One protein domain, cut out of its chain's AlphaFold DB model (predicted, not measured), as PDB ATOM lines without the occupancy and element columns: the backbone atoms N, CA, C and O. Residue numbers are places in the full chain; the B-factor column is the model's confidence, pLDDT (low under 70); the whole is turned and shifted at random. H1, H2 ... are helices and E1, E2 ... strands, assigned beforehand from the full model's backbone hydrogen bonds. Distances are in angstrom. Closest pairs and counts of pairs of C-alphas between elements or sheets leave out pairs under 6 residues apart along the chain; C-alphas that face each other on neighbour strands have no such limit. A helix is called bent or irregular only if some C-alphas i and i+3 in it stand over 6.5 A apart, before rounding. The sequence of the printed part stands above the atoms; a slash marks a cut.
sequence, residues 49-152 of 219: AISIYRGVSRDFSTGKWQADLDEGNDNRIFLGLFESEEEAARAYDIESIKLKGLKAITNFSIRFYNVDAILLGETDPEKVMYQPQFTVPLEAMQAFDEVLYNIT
ATOM      1  N   ALA A  49     168.497 131.371 193.707       53.25
ATOM      2  CA  ALA A  49     167.997 130.013 193.993       53.25
ATOM      3  C   ALA A  49     166.485 129.686 194.122       53.25
ATOM      4  O   ALA A  49     166.176 128.503 194.236       53.25
ATOM      5  N   ILE A  50     165.549 130.637 194.120       72.81
ATOM      6  CA  ILE A  50     164.111 130.358 194.315       72.81
ATOM      7  C   ILE A  50     163.235 131.130 193.326       72.81
ATOM      8  O   ILE A  50     162.287 130.553 192.813       72.81
ATOM      9  N   SER A  51     163.556 132.398 193.048       81.06
ATOM     10  CA  SER A  51     162.865 133.196 192.031       81.06
ATOM     11  C   SER A  51     163.767 133.453 190.828       81.06
ATOM     12  O   SER A  51     164.974 133.675 190.989       81.06
ATOM     13  N   ILE A  52     163.175 133.447 189.633       79.12
ATOM     14  CA  ILE A  52     163.847 133.857 188.389       79.12
ATOM     15  C   ILE A  52     163.769 135.371 188.153       79.12
ATOM     16  O   ILE A  52     164.469 135.893 187.284       79.12
ATOM     17  N   TYR A  53     162.943 136.079 188.924       85.31
ATOM     18  CA  TYR A  53     162.723 137.511 188.779       85.31
ATOM     19  C   TYR A  53     163.512 138.309 189.817       85.31
ATOM     20  O   TYR A  53     163.783 137.887 190.944       85.31
ATOM     21  N   ARG A  54     163.911 139.513 189.423       88.62
ATOM     22  CA  ARG A  54     164.604 140.473 190.279       88.62
ATOM     23  C   ARG A  54     163.651 141.043 191.312       88.62
ATOM     24  O   ARG A  54     162.512 141.361 190.987       88.62
ATOM     25  N   GLY A  55     164.162 141.202 192.531       89.81
ATOM     26  CA  GLY A  55     163.404 141.751 193.654       89.81
ATOM     27  C   GLY A  55     162.249 140.871 194.114       89.81
ATOM     28  O   GLY A  55     161.397 141.352 194.847       89.81
ATOM     29  N   VAL A  56     162.205 139.602 193.693       91.31
ATOM     30  CA  VAL A  56     161.168 138.652 194.093       91.31
ATOM     31  C   VAL A  56     161.776 137.554 194.960       91.31
ATOM     32  O   VAL A  56     162.849 137.017 194.676       91.31
ATOM     33  N   SER A  57     161.102 137.225 196.059       90.44
ATOM     34  CA  SER A  57     161.503 136.148 196.966       90.44
ATOM     35  C   SER A  57     160.290 135.370 197.470       90.44
ATOM     36  O   SER A  57     159.176 135.884 197.490       90.44
ATOM     37  N   ARG A  58     160.484 134.104 197.851       88.12
ATOM     38  CA  ARG A  58     159.414 133.281 198.423       88.12
ATOM     39  C   ARG A  58     159.477 133.343 199.941       88.12
ATOM     40  O   ARG A  58     160.504 132.996 200.525       88.12
ATOM     41  N   ASP A  59     158.372 133.716 200.569       86.19
ATOM     42  CA  ASP A  59     158.195 133.501 201.999       86.19
ATOM     43  C   ASP A  59     157.717 132.062 202.223       86.19
ATOM     44  O   ASP A  59     156.603 131.694 201.860       86.19
ATOM     45  N   PHE A  60     158.569 131.224 202.814       83.81
ATOM     46  CA  PHE A  60     158.250 129.818 203.070       83.81
ATOM     47  C   PHE A  60     157.271 129.604 204.226       83.81
ATOM     48  O   PHE A  60     156.694 128.525 204.327       83.81
ATOM     49  N   SER A  61     157.082 130.603 205.092       85.06
ATOM     50  CA  SER A  61     156.146 130.498 206.212       85.06
ATOM     51  C   SER A  61     154.699 130.677 205.754       85.06
ATOM     52  O   SER A  61     153.823 129.910 206.146       85.06
ATOM     53  N   THR A  62     154.460 131.655 204.877       87.94
ATOM     54  CA  THR A  62     153.131 131.958 204.325       87.94
ATOM     55  C   THR A  62     152.892 131.322 202.957       87.94
ATOM     56  O   THR A  62     151.751 131.219 202.509       87.94
ATOM     57  N   GLY A  63     153.958 130.916 202.269       86.94
ATOM     58  CA  GLY A  63     153.912 130.449 200.889       86.94
ATOM     59  C   GLY A  63     153.666 131.561 199.866       86.94
ATOM     60  O   GLY A  63     153.486 131.232 198.693       86.94
ATOM     61  N   LYS A  64     153.657 132.841 200.258       92.69
ATOM     62  CA  LYS A  64     153.437 133.982 199.355       92.69
ATOM     63  C   LYS A  64     154.728 134.417 198.664       92.69
ATOM     64  O   LYS A  64     155.836 134.101 199.107       92.69
ATOM     65  N   TRP A  65     154.572 135.153 197.574       93.75
ATOM     66  CA  TRP A  65     155.671 135.799 196.867       93.75
ATOM     67  C   TRP A  65     155.828 137.230 197.355       93.75
ATOM     68  O   TRP A  65     154.883 138.001 197.340       93.75
ATOM     69  N   GLN A  66     157.018 137.592 197.802       93.88
ATOM     70  CA  GLN A  66     157.351 138.938 198.230       93.88
ATOM     71  C   GLN A  66     158.020 139.687 197.080       93.88
ATOM     72  O   GLN A  66     158.947 139.146 196.475       93.88
ATOM     73  N   ALA A  67     157.610 140.937 196.852       94.75
ATOM     74  CA  ALA A  67     158.368 141.875 196.030       94.75
ATOM     75  C   ALA A  67     159.018 142.958 196.896       94.75
ATOM     76  O   ALA A  67     158.401 143.515 197.810       94.75
ATOM     77  N   ASP A  68     160.263 143.279 196.582       93.00
ATOM     78  CA  ASP A  68     161.041 144.312 197.243       93.00
ATOM     79  C   ASP A  68     162.003 144.998 196.269       93.00
ATOM     80  O   ASP A  68     162.525 144.387 195.336       93.00
ATOM     81  N   LEU A  69     162.229 146.291 196.484       90.81
ATOM     82  CA  LEU A  69     163.089 147.122 195.656       90.81
ATOM     83  C   LEU A  69     164.294 147.595 196.465       90.81
ATOM     84  O   LEU A  69     164.147 148.290 197.465       90.81
ATOM     85  N   ASP A  70     165.487 147.205 196.027       86.00
ATOM     86  CA  ASP A  70     166.750 147.657 196.609       86.00
ATOM     87  C   ASP A  70     167.209 148.949 195.914       86.00
ATOM     88  O   ASP A  70     167.503 148.958 194.710       86.00
ATOM     89  N   GLU A  71     167.249 150.049 196.664       82.25
ATOM     90  CA  GLU A  71     167.738 151.351 196.196       82.25
ATOM     91  C   GLU A  71     169.243 151.554 196.450       82.25
ATOM     92  O   GLU A  71     169.810 152.584 196.074       82.25
ATOM     93  N   GLY A  72     169.917 150.562 197.036       77.25
ATOM     94  CA  GLY A  72     171.285 150.674 197.523       77.25
ATOM     95  C   GLY A  72     171.359 151.290 198.923       77.25
ATOM     96  O   GLY A  72     170.372 151.760 199.483       77.25
ATOM     97  N   ASN A  73     172.559 151.279 199.513       75.06
ATOM     98  CA  ASN A  73     172.824 151.780 200.871       75.06
ATOM     99  C   ASN A  73     171.919 151.175 201.964       75.06
ATOM    100  O   ASN A  73     171.540 151.876 202.898       75.06
ATOM    101  N   ASP A  74     171.593 149.883 201.851       75.31
ATOM    102  CA  ASP A  74     170.721 149.156 202.793       75.31
ATOM    103  C   ASP A  74     169.267 149.675 202.826       75.31
ATOM    104  O   ASP A  74     168.496 149.352 203.728       75.31
ATOM    105  N   ASN A  75     168.864 150.469 201.821       82.75
ATOM    106  CA  ASN A  75     167.489 150.931 201.680       82.75
ATOM    107  C   ASN A  75     166.689 149.967 200.800       82.75
ATOM    108  O   ASN A  75     166.722 150.038 199.570       82.75
ATOM    109  N   ARG A  76     165.971 149.050 201.451       86.25
ATOM    110  CA  ARG A  76     165.111 148.065 200.793       86.25
ATOM    111  C   ARG A  76     163.647 148.403 201.039       86.25
ATOM    112  O   ARG A  76     163.175 148.369 202.174       86.25
ATOM    113  N   ILE A  77     162.925 148.710 199.969       91.25
ATOM    114  CA  ILE A  77     161.504 149.048 200.010       91.25
ATOM    115  C   ILE A  77     160.700 147.763 199.834       91.25
ATOM    116  O   ILE A  77     160.827 147.076 198.824       91.25
ATOM    117  N   PHE A  78     159.860 147.438 200.810       93.31
ATOM    118  CA  PHE A  78     158.914 146.333 200.703       93.31
ATOM    119  C   PHE A  78     157.698 146.764 199.877       93.31
ATOM    120  O   PHE A  78     157.016 147.721 200.243       93.31
ATOM    121  N   LEU A  79     157.434 146.063 198.774       93.00
ATOM    122  CA  LEU A  79     156.362 146.414 197.838       93.00
ATOM    123  C   LEU A  79     155.071 145.637 198.113       93.00
ATOM    124  O   LEU A  79     153.985 146.133 197.821       93.00
ATOM    125  N   GLY A  80     155.175 144.433 198.683       94.31
ATOM    126  CA  GLY A  80     154.013 143.641 199.078       94.31
ATOM    127  C   GLY A  80     154.246 142.133 199.092       94.31
ATOM    128  O   GLY A  80     155.331 141.643 198.769       94.31
ATOM    129  N   LEU A  81     153.181 141.413 199.464       94.94
ATOM    130  CA  LEU A  81     153.036 139.967 199.302       94.94
ATOM    131  C   LEU A  81     151.985 139.693 198.225       94.94
ATOM    132  O   LEU A  81     150.927 140.317 198.218       94.94
ATOM    133  N   PHE A  82     152.267 138.724 197.369       94.44
ATOM    134  CA  PHE A  82     151.508 138.392 196.175       94.44
ATOM    135  C   PHE A  82     151.250 136.888 196.118       94.44
ATOM    136  O   PHE A  82     151.977 136.080 196.712       94.44
ATOM    137  N   GLU A  83     150.199 136.507 195.398       93.19
ATOM    138  CA  GLU A  83     149.830 135.098 195.232       93.19
ATOM    139  C   GLU A  83     150.728 134.390 194.218       93.19
ATOM    140  O   GLU A  83     151.036 133.208 194.376       93.19
ATOM    141  N   SER A  84     151.174 135.122 193.196       92.25
ATOM    142  CA  SER A  84     152.009 134.601 192.112       92.25
ATOM    143  C   SER A  84     153.351 135.318 192.024       92.25
ATOM    144  O   SER A  84     153.498 136.475 192.425       92.25
ATOM    145  N   GLU A  85     154.335 134.607 191.484       91.81
ATOM    146  CA  GLU A  85     155.687 135.124 191.294       91.81
ATOM    147  C   GLU A  85     155.690 136.262 190.264       91.81
ATOM    148  O   GLU A  85     156.340 137.292 190.444       91.81
ATOM    149  N   GLU A  86     154.894 136.107 189.207       91.19
ATOM    150  CA  GLU A  86     154.764 137.053 188.104       91.19
ATOM    151  C   GLU A  86     154.109 138.362 188.548       91.19
ATOM    152  O   GLU A  86     154.453 139.433 188.052       91.19
ATOM    153  N   GLU A  87     153.146 138.291 189.467       92.56
ATOM    154  CA  GLU A  87     152.505 139.475 190.039       92.56
ATOM    155  C   GLU A  87     153.486 140.271 190.905       92.56
ATOM    156  O   GLU A  87     153.602 141.485 190.727       92.56
ATOM    157  N   ALA A  88     154.269 139.587 191.744       93.75
ATOM    158  CA  ALA A  88     155.359 140.205 192.495       93.75
ATOM    159  C   ALA A  88     156.391 140.865 191.559       93.75
ATOM    160  O   ALA A  88     156.795 142.012 191.770       93.75
ATOM    161  N   ALA A  89     156.769 140.179 190.478       93.56
ATOM    162  CA  ALA A  89     157.704 140.702 189.482       93.56
ATOM    163  C   ALA A  89     157.154 141.933 188.741       93.56
ATOM    164  O   ALA A  89     157.895 142.882 188.479       93.56
ATOM    165  N   ARG A  90     155.847 141.958 188.444       93.88
ATOM    166  CA  ARG A  90     155.171 143.129 187.862       93.88
ATOM    167  C   ARG A  90     155.140 144.313 188.825       93.88
ATOM    168  O   ARG A  90     155.375 145.440 188.393       93.88
ATOM    169  N   ALA A  91     154.899 144.075 190.114       94.62
ATOM    170  CA  ALA A  91     154.958 145.129 191.127       94.62
ATOM    171  C   ALA A  91     156.366 145.742 191.217       94.62
ATOM    172  O   ALA A  91     156.508 146.965 191.221       94.62
ATOM    173  N   TYR A  92     157.409 144.905 191.191       94.50
ATOM    174  CA  TYR A  92     158.800 145.362 191.122       94.50
ATOM    175  C   TYR A  92     159.076 146.252 189.901       94.50
ATOM    176  O   TYR A  92     159.728 147.294 190.020       94.50
ATOM    177  N   ASP A  93     158.580 145.854 188.729       94.56
ATOM    178  CA  ASP A  93     158.783 146.597 187.485       94.56
ATOM    179  C   ASP A  93     158.103 147.963 187.516       94.56
ATOM    180  O   ASP A  93     158.740 148.961 187.176       94.56
ATOM    181  N   ILE A  94     156.846 148.023 187.971       94.12
ATOM    182  CA  ILE A  94     156.104 149.281 188.122       94.12
ATOM    183  C   ILE A  94     156.881 150.242 189.027       94.12
ATOM    184  O   ILE A  94     157.092 151.394 188.655       94.12
ATOM    185  N   GLU A  95     157.346 149.782 190.190       94.44
ATOM    186  CA  GLU A  95     158.086 150.632 191.132       94.44
ATOM    187  C   GLU A  95     159.449 151.058 190.578       94.44
ATOM    188  O   GLU A  95     159.846 152.220 190.677       94.44
ATOM    189  N   SER A  96     160.133 150.160 189.869       93.38
ATOM    190  CA  SER A  96     161.365 150.504 189.154       93.38
ATOM    191  C   SER A  96     161.132 151.590 188.097       93.38
ATOM    192  O   SER A  96     161.958 152.499 187.964       93.38
ATOM    193  N   ILE A  97     160.013 151.524 187.364       93.62
ATOM    194  CA  ILE A  97     159.598 152.533 186.380       93.62
ATOM    195  C   ILE A  97     159.244 153.851 187.071       93.62
ATOM    196  O   ILE A  97     159.689 154.896 186.602       93.62
ATOM    197  N   LYS A  98     158.530 153.832 188.201       92.88
ATOM    198  CA  LYS A  98     158.231 155.053 188.972       92.88
ATOM    199  C   LYS A  98     159.500 155.809 189.363       92.88
ATOM    200  O   LYS A  98     159.540 157.031 189.255       92.88
ATOM    201  N   LEU A  99     160.556 155.093 189.757       91.00
ATOM    202  CA  LEU A  99     161.818 155.713 190.175       91.00
ATOM    203  C   LEU A  99     162.718 156.149 189.011       91.00
ATOM    204  O   LEU A  99     163.408 157.165 189.105       91.00
ATOM    205  N   LYS A 100     162.788 155.354 187.936       90.94
ATOM    206  CA  LYS A 100     163.826 155.494 186.888       90.94
ATOM    207  C   LYS A 100     163.266 155.806 185.497       90.94
ATOM    208  O   LYS A 100     164.042 156.026 184.560       90.94
ATOM    209  N   GLY A 101     161.943 155.828 185.342       90.69
ATOM    210  CA  GLY A 101     161.243 156.000 184.071       90.69
ATOM    211  C   GLY A 101     161.658 154.957 183.034       90.69
ATOM    212  O   GLY A 101     161.909 153.799 183.353       90.69
ATOM    213  N   LEU A 102     161.824 155.390 181.781       88.62
ATOM    214  CA  LEU A 102     162.243 154.541 180.652       88.62
ATOM    215  C   LEU A 102     163.624 153.884 180.814       88.62
ATOM    216  O   LEU A 102     163.984 153.010 180.030       88.62
ATOM    217  N   LYS A 103     164.425 154.319 181.792       86.44
ATOM    218  CA  LYS A 103     165.736 153.727 182.099       86.44
ATOM    219  C   LYS A 103     165.652 152.628 183.161       86.44
ATOM    220  O   LYS A 103     166.692 152.097 183.556       86.44
ATOM    221  N   ALA A 104     164.454 152.331 183.664       88.44
ATOM    222  CA  ALA A 104     164.236 151.243 184.598       88.44
ATOM    223  C   ALA A 104     164.705 149.916 183.999       88.44
ATOM    224  O   ALA A 104     164.550 149.665 182.807       88.44
ATOM    225  N   ILE A 105     165.297 149.073 184.844       87.31
ATOM    226  CA  ILE A 105     165.626 147.705 184.456       87.31
ATOM    227  C   ILE A 105     164.525 146.819 185.013       87.31
ATOM    228  O   ILE A 105     164.449 146.636 186.225       87.31
ATOM    229  N   THR A 106     163.694 146.309 184.116       88.75
ATOM    230  CA  THR A 106     162.496 145.533 184.421       88.75
ATOM    231  C   THR A 106     162.715 144.039 184.162       88.75
ATOM    232  O   THR A 106     163.636 143.641 183.444       88.75
ATOM    233  N   ASN A 107     161.882 143.214 184.787       88.50
ATOM    234  CA  ASN A 107     161.766 141.772 184.612       88.50
ATOM    235  C   ASN A 107     161.028 141.417 183.315       88.50
ATOM    236  O   ASN A 107     161.400 140.465 182.632       88.50
ATOM    237  N   PHE A 108     160.011 142.204 182.959       86.81
ATOM    238  CA  PHE A 108     159.272 142.096 181.704       86.81
ATOM    239  C   PHE A 108     159.625 143.254 180.766       86.81
ATOM    240  O   PHE A 108     160.073 144.317 181.196       86.81
ATOM    241  N   SER A 109     159.413 143.068 179.459       86.19
ATOM    242  CA  SER A 109     159.675 144.121 178.471       86.19
ATOM    243  C   SER A 109     158.926 145.407 178.820       86.19
ATOM    244  O   SER A 109     157.714 145.381 179.027       86.19
ATOM    245  N   ILE A 110     159.633 146.544 178.793       84.94
ATOM    246  CA  ILE A 110     159.069 147.879 179.057       84.94
ATOM    247  C   ILE A 110     157.829 148.174 178.187       84.94
ATOM    248  O   ILE A 110     156.958 148.942 178.576       84.94
ATOM    249  N   ARG A 111     157.711 147.525 177.018       83.81
ATOM    250  CA  ARG A 111     156.582 147.674 176.084       83.81
ATOM    251  C   ARG A 111     155.250 147.149 176.624       83.81
ATOM    252  O   ARG A 111     154.217 147.487 176.061       83.81
ATOM    253  N   PHE A 112     155.264 146.325 177.670       86.50
ATOM    254  CA  PHE A 112     154.044 145.867 178.337       86.50
ATOM    255  C   PHE A 112     153.504 146.884 179.346       86.50
ATOM    256  O   PHE A 112     152.436 146.667 179.906       86.50
ATOM    257  N   TYR A 113     154.203 148.001 179.554       88.19
ATOM    258  CA  TYR A 113     153.853 149.004 180.549       88.19
ATOM    259  C   TYR A 113     153.490 150.332 179.898       88.19
ATOM    260  O   TYR A 113     154.215 150.846 179.042       88.19
ATOM    261  N   ASN A 114     152.404 150.933 180.370       91.31
ATOM    262  CA  ASN A 114     152.071 152.317 180.078       91.31
ATOM    263  C   ASN A 114     152.897 153.230 180.992       91.31
ATOM    264  O   ASN A 114     152.459 153.640 182.068       91.31
ATOM    265  N   VAL A 115     154.132 153.502 180.571       89.31
ATOM    266  CA  VAL A 115     155.115 154.252 181.367       89.31
ATOM    267  C   VAL A 115     154.607 155.647 181.728       89.31
ATOM    268  O   VAL A 115     154.791 156.074 182.863       89.31
ATOM    269  N   ASP A 116     153.922 156.332 180.812       91.00
ATOM    270  CA  ASP A 116     153.381 157.668 181.079       91.00
ATOM    271  C   ASP A 116     152.313 157.625 182.178       91.00
ATOM    272  O   ASP A 116     152.356 158.434 183.103       91.00
ATOM    273  N   ALA A 117     151.400 156.647 182.142       90.31
ATOM    274  CA  ALA A 117     150.407 156.470 183.202       90.31
ATOM    275  C   ALA A 117     151.065 156.159 184.556       90.31
ATOM    276  O   ALA A 117     150.703 156.761 185.567       90.31
ATOM    277  N   ILE A 118     152.072 155.279 184.572       92.81
ATOM    278  CA  ILE A 118     152.821 154.935 185.792       92.81
ATOM    279  C   ILE A 118     153.509 156.175 186.381       92.81
ATOM    280  O   ILE A 118     153.429 156.409 187.587       92.81
ATOM    281  N   LEU A 119     154.159 156.988 185.544       91.06
ATOM    282  CA  LEU A 119     154.848 158.211 185.975       91.06
ATOM    283  C   LEU A 119     153.882 159.311 186.431       91.06
ATOM    284  O   LEU A 119     154.243 160.129 187.274       91.06
ATOM    285  N   LEU A 120     152.651 159.318 185.912       92.56
ATOM    286  CA  LEU A 120     151.564 160.178 186.386       92.56
ATOM    287  C   LEU A 120     150.911 159.669 187.684       92.56
ATOM    288  O   LEU A 120     150.011 160.326 188.206       92.56
ATOM    289  N   GLY A 121     151.375 158.539 188.227       88.12
ATOM    290  CA  GLY A 121     150.898 157.981 189.491       88.12
ATOM    291  C   GLY A 121     149.633 157.136 189.368       88.12
ATOM    292  O   GLY A 121     148.959 156.928 190.374       88.12
ATOM    293  N   GLU A 122     149.296 156.647 188.171       90.62
ATOM    294  CA  GLU A 122     148.201 155.689 188.002       90.62
ATOM    295  C   GLU A 122     148.515 154.392 188.764       90.62
ATOM    296  O   GLU A 122     149.641 153.882 188.749       90.62
ATOM    297  N   THR A 123     147.507 153.871 189.455       83.81
ATOM    298  CA  THR A 123     147.607 152.660 190.284       83.81
ATOM    299  C   THR A 123     146.708 151.542 189.783       83.81
ATOM    300  O   THR A 123     146.837 150.412 190.244       83.81
ATOM    301  N   ASP A 124     145.789 151.851 188.868       85.38
ATOM    302  CA  ASP A 124     144.899 150.883 188.242       85.38
ATOM    303  C   ASP A 124     145.697 149.892 187.366       85.38
ATOM    304  O   ASP A 124     146.273 150.307 186.349       85.38
ATOM    305  N   PRO A 125     145.732 148.589 187.721       80.56
ATOM    306  CA  PRO A 125     146.479 147.565 186.995       80.56
ATOM    307  C   PRO A 125     146.155 147.509 185.499       80.56
ATOM    308  O   PRO A 125     147.049 147.258 184.689       80.56
ATOM    309  N   GLU A 126     144.903 147.776 185.116       80.94
ATOM    310  CA  GLU A 126     144.473 147.715 183.714       80.94
ATOM    311  C   GLU A 126     144.989 148.885 182.878       80.94
ATOM    312  O   GLU A 126     145.081 148.784 181.656       80.94
ATOM    313  N   LYS A 127     145.331 150.003 183.522       81.88
ATOM    314  CA  LYS A 127     145.813 151.208 182.841       81.88
ATOM    315  C   LYS A 127     147.328 151.322 182.838       81.88
ATOM    316  O   LYS A 127     147.881 151.932 181.922       81.88
ATOM    317  N   VAL A 128     147.988 150.762 183.855       85.75
ATOM    318  CA  VAL A 128     149.458 150.723 183.951       85.75
ATOM    319  C   VAL A 128     150.067 149.618 183.093       85.75
ATOM    320  O   VAL A 128     151.216 149.739 182.672       85.75
ATOM    321  N   MET A 129     149.301 148.568 182.792       82.25
ATOM    322  CA  MET A 129     149.701 147.493 181.889       82.25
ATOM    323  C   MET A 129     149.032 147.670 180.532       82.25
ATOM    324  O   MET A 129     147.830 147.899 180.443       82.25
ATOM    325  N   TYR A 130     149.780 147.475 179.451       70.62
ATOM    326  CA  TYR A 130     149.156 147.191 178.167       70.62
ATOM    327  C   TYR A 130     148.698 145.736 178.177       70.62
ATOM    328  O   TYR A 130     149.525 144.823 178.168       70.62
ATOM    329  N   GLN A 131     147.384 145.504 178.142       52.41
ATOM    330  CA  GLN A 131     146.902 144.197 177.710       52.41
ATOM    331  C   GLN A 131     147.353 144.000 176.257       52.41
ATOM    332  O   GLN A 131     147.074 144.864 175.414       52.41
ATOM    333  N   PRO A 132     148.076 142.915 175.927       47.44
ATOM    334  CA  PRO A 132     148.346 142.620 174.538       47.44
ATOM    335  C   PRO A 132     146.991 142.457 173.849       47.44
ATOM    336  O   PRO A 132     146.225 141.558 174.178       47.44
ATOM    337  N   GLN A 133     146.699 143.311 172.866       42.94
ATOM    338  CA  GLN A 133     145.495 143.258 172.018       42.94
ATOM    339  C   GLN A 133     145.446 141.976 171.148       42.94
ATOM    340  O   GLN A 133     144.702 141.893 170.174       42.94
ATOM    341  N   PHE A 134     146.286 140.987 171.455       43.66
ATOM    342  CA  PHE A 134     146.453 139.735 170.748       43.66
ATOM    343  C   PHE A 134     146.484 138.610 171.782       43.66
ATOM    344  O   PHE A 134     147.499 138.360 172.431       43.66
ATOM    345  N   THR A 135     145.360 137.913 171.927       41.97
ATOM    346  CA  THR A 135     145.343 136.583 172.533       41.97
ATOM    347  C   THR A 135     146.119 135.649 171.614       41.97
ATOM    348  O   THR A 135     145.636 135.284 170.540       41.97
ATOM    349  N   VAL A 136     147.334 135.272 172.006       48.41
ATOM    350  CA  VAL A 136     147.971 134.074 171.452       48.41
ATOM    351  C   VAL A 136     147.097 132.870 171.829       48.41
ATOM    352  O   VAL A 136     146.705 132.771 172.995       48.41
ATOM    353  N   PRO A 137     146.736 131.982 170.881       54.41
ATOM    354  CA  PRO A 137     145.970 130.778 171.195       54.41
ATOM    355  C   PRO A 137     146.666 129.986 172.301       54.41
ATOM    356  O   PRO A 137     147.895 129.884 172.305       54.41
ATOM    357  N   LEU A 138     145.895 129.437 173.238       46.16
ATOM    358  CA  LEU A 138     146.423 128.724 174.405       46.16
ATOM    359  C   LEU A 138     147.388 127.596 173.997       46.16
ATOM    360  O   LEU A 138     148.376 127.358 174.691       46.16
ATOM    361  N   GLU A 139     147.171 126.978 172.830       48.66
ATOM    362  CA  GLU A 139     148.066 125.950 172.290       48.66
ATOM    363  C   GLU A 139     149.466 126.494 171.948       48.66
ATOM    364  O   GLU A 139     150.468 125.801 172.121       48.66
ATOM    365  N   ALA A 140     149.563 127.745 171.487       46.25
ATOM    366  CA  ALA A 140     150.838 128.380 171.156       46.25
ATOM    367  C   ALA A 140     151.635 128.759 172.414       46.25
ATOM    368  O   ALA A 140     152.864 128.708 172.398       46.25
ATOM    369  N   MET A 141     150.940 129.098 173.504       45.62
ATOM    370  CA  MET A 141     151.569 129.409 174.790       45.62
ATOM    371  C   MET A 141     152.073 128.135 175.484       45.62
ATOM    372  O   MET A 141     153.215 128.101 175.932       45.62
ATOM    373  N   GLN A 142     151.290 127.049 175.447       48.50
ATOM    374  CA  GLN A 142     151.709 125.729 175.944       48.50
ATOM    375  C   GLN A 142     152.935 125.187 175.201       48.50
ATOM    376  O   GLN A 142     153.865 124.676 175.822       48.50
ATOM    377  N   ALA A 143     152.982 125.357 173.876       50.47
ATOM    378  CA  ALA A 143     154.148 124.976 173.082       50.47
ATOM    379  C   ALA A 143     155.401 125.800 173.438       50.47
ATOM    380  O   ALA A 143     156.522 125.311 173.308       50.47
ATOM    381  N   PHE A 144     155.234 127.048 173.882       41.06
ATOM    382  CA  PHE A 144     156.346 127.917 174.265       41.06
ATOM    383  C   PHE A 144     156.924 127.548 175.637       41.06
ATOM    384  O   PHE A 144     158.146 127.472 175.776       41.06
ATOM    385  N   ASP A 145     156.066 127.235 176.611       45.81
ATOM    386  CA  ASP A 145     156.478 126.745 177.934       45.81
ATOM    387  C   ASP A 145     157.216 125.405 177.838       45.81
ATOM    388  O   ASP A 145     158.240 125.202 178.493       45.81
ATOM    389  N   GLU A 146     156.761 124.508 176.962       49.72
ATOM    390  CA  GLU A 146     157.416 123.221 176.712       49.72
ATOM    391  C   GLU A 146     158.810 123.404 176.078       49.72
ATOM    392  O   GLU A 146     159.776 122.719 176.428       49.72
ATOM    393  N   VAL A 147     158.956 124.382 175.177       51.00
ATOM    394  CA  VAL A 147     160.251 124.754 174.586       51.00
ATOM    395  C   VAL A 147     161.173 125.383 175.631       51.00
ATOM    396  O   VAL A 147     162.350 125.023 175.689       51.00
ATOM    397  N   LEU A 148     160.661 126.268 176.490       43.56
ATOM    398  CA  LEU A 148     161.436 126.869 177.577       43.56
ATOM    399  C   LEU A 148     161.906 125.822 178.591       43.56
ATOM    400  O   LEU A 148     163.092 125.806 178.914       43.56
ATOM    401  N   TYR A 149     161.033 124.898 179.004       46.09
ATOM    402  CA  TYR A 149     161.369 123.806 179.921       46.09
ATOM    403  C   TYR A 149     162.497 122.919 179.376       46.09
ATOM    404  O   TYR A 149     163.444 122.595 180.095       46.09
ATOM    405  N   ASN A 150     162.462 122.596 178.083       48.59
ATOM    406  CA  ASN A 150     163.507 121.805 177.429       48.59
ATOM    407  C   ASN A 150     164.833 122.570 177.267       48.59
ATOM    408  O   ASN A 150     165.903 121.959 177.299       48.59
ATOM    409  N   ILE A 151     164.783 123.899 177.130       39.84
ATOM    410  CA  ILE A 151     165.976 124.758 177.052       39.84
ATOM    411  C   ILE A 151     166.614 124.947 178.438       39.84
ATOM    412  O   ILE A 151     167.840 124.945 178.550       39.84
ATOM    413  N   THR A 152     165.815 125.077 179.501       45.31
ATOM    414  CA  THR A 152     166.311 125.233 180.881       45.31
ATOM    415  C   THR A 152     166.602 123.899 181.582       45.31
ATOM    416  O   THR A 152     167.268 123.882 182.613       45.31
TER     417      THR A 152
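This is residues 49 to 152 of the 219 residues of the protein "AP2-like factor" of Vigna unguiculata (UniProt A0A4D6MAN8). A small three-stranded sheet has the long, kinked helix H1 over one face and its other face bare; the short H2 packs on H1's later residues, with H3 next to H2. Residues 133 to 152, which include H4, stick out as a free arm. The printed part has 104 residues, in order E1 E2 E3 H1 H2 H3 H4, class mixed; the sheet, E1 E2 E3, is antiparallel. It is only just compact, close to loose, with a radius of gyration of the C-alphas of 15.1 A, and spans 43 by 35 by 23 A.

Start at E1, residues 56 to 58, and E2, residues 65 to 70, a hairpin: N 57 and O 66 are within hydrogen-bond range at 2.9 A. E2 and E3, residues 76 to 82, form the next hairpin, with N 82 and O 65 at 2.7 A. Together they are a meander, each strand the antiparallel neighbour of the one before. H1, residues 85 to 103, is on the sheet at a height of 10.0 A, making two layers, a helix on one face of a sheet; it runs along the strands, at 13 degrees to E2 on the local plane. Its closest C-alphas to E2 are those of Ala 88 and Ala 67, 4.9 A apart. H1 has a kink of 76 degrees near residue 97 and is irregular, with C-alphas 99 and 102 9.6 A apart. H2, residues 115 to 119, touches residues 94 to 102 of H1 alone, closest at the C-alphas of Leu 119 and Lys 98, 5.5 A. H3, residues 125 to 128, touches H2, closest at the C-alphas of Val 128 and Ile 118, 5.7 A. H4, residues 138 to 152, touches no helix. Every O i to N i+4 pair is within hydrogen-bond range in H2 and H4, 13 of 15 are in H1, and H3 is too short for one.

Find C-alpha 56, where E1 begins, at (161.168, 138.652, 194.093). E2 is 16.2 A long and E3 17.3 A. H1 runs 23.1 A from C-alpha 85 at (155.687, 135.124, 191.294), and H4 runs 21.2 A to C-alpha 152 at (166.311, 125.233, 180.881).

The C-alphas farthest apart, of Asn 73 and Glu 139, are 45.8 A apart. The printed part has no cut, and the link from H1 to H2 is long, with 11 residues. Look for low confidence, pLDDT under 70, at residue 49 and residues 131 to 152.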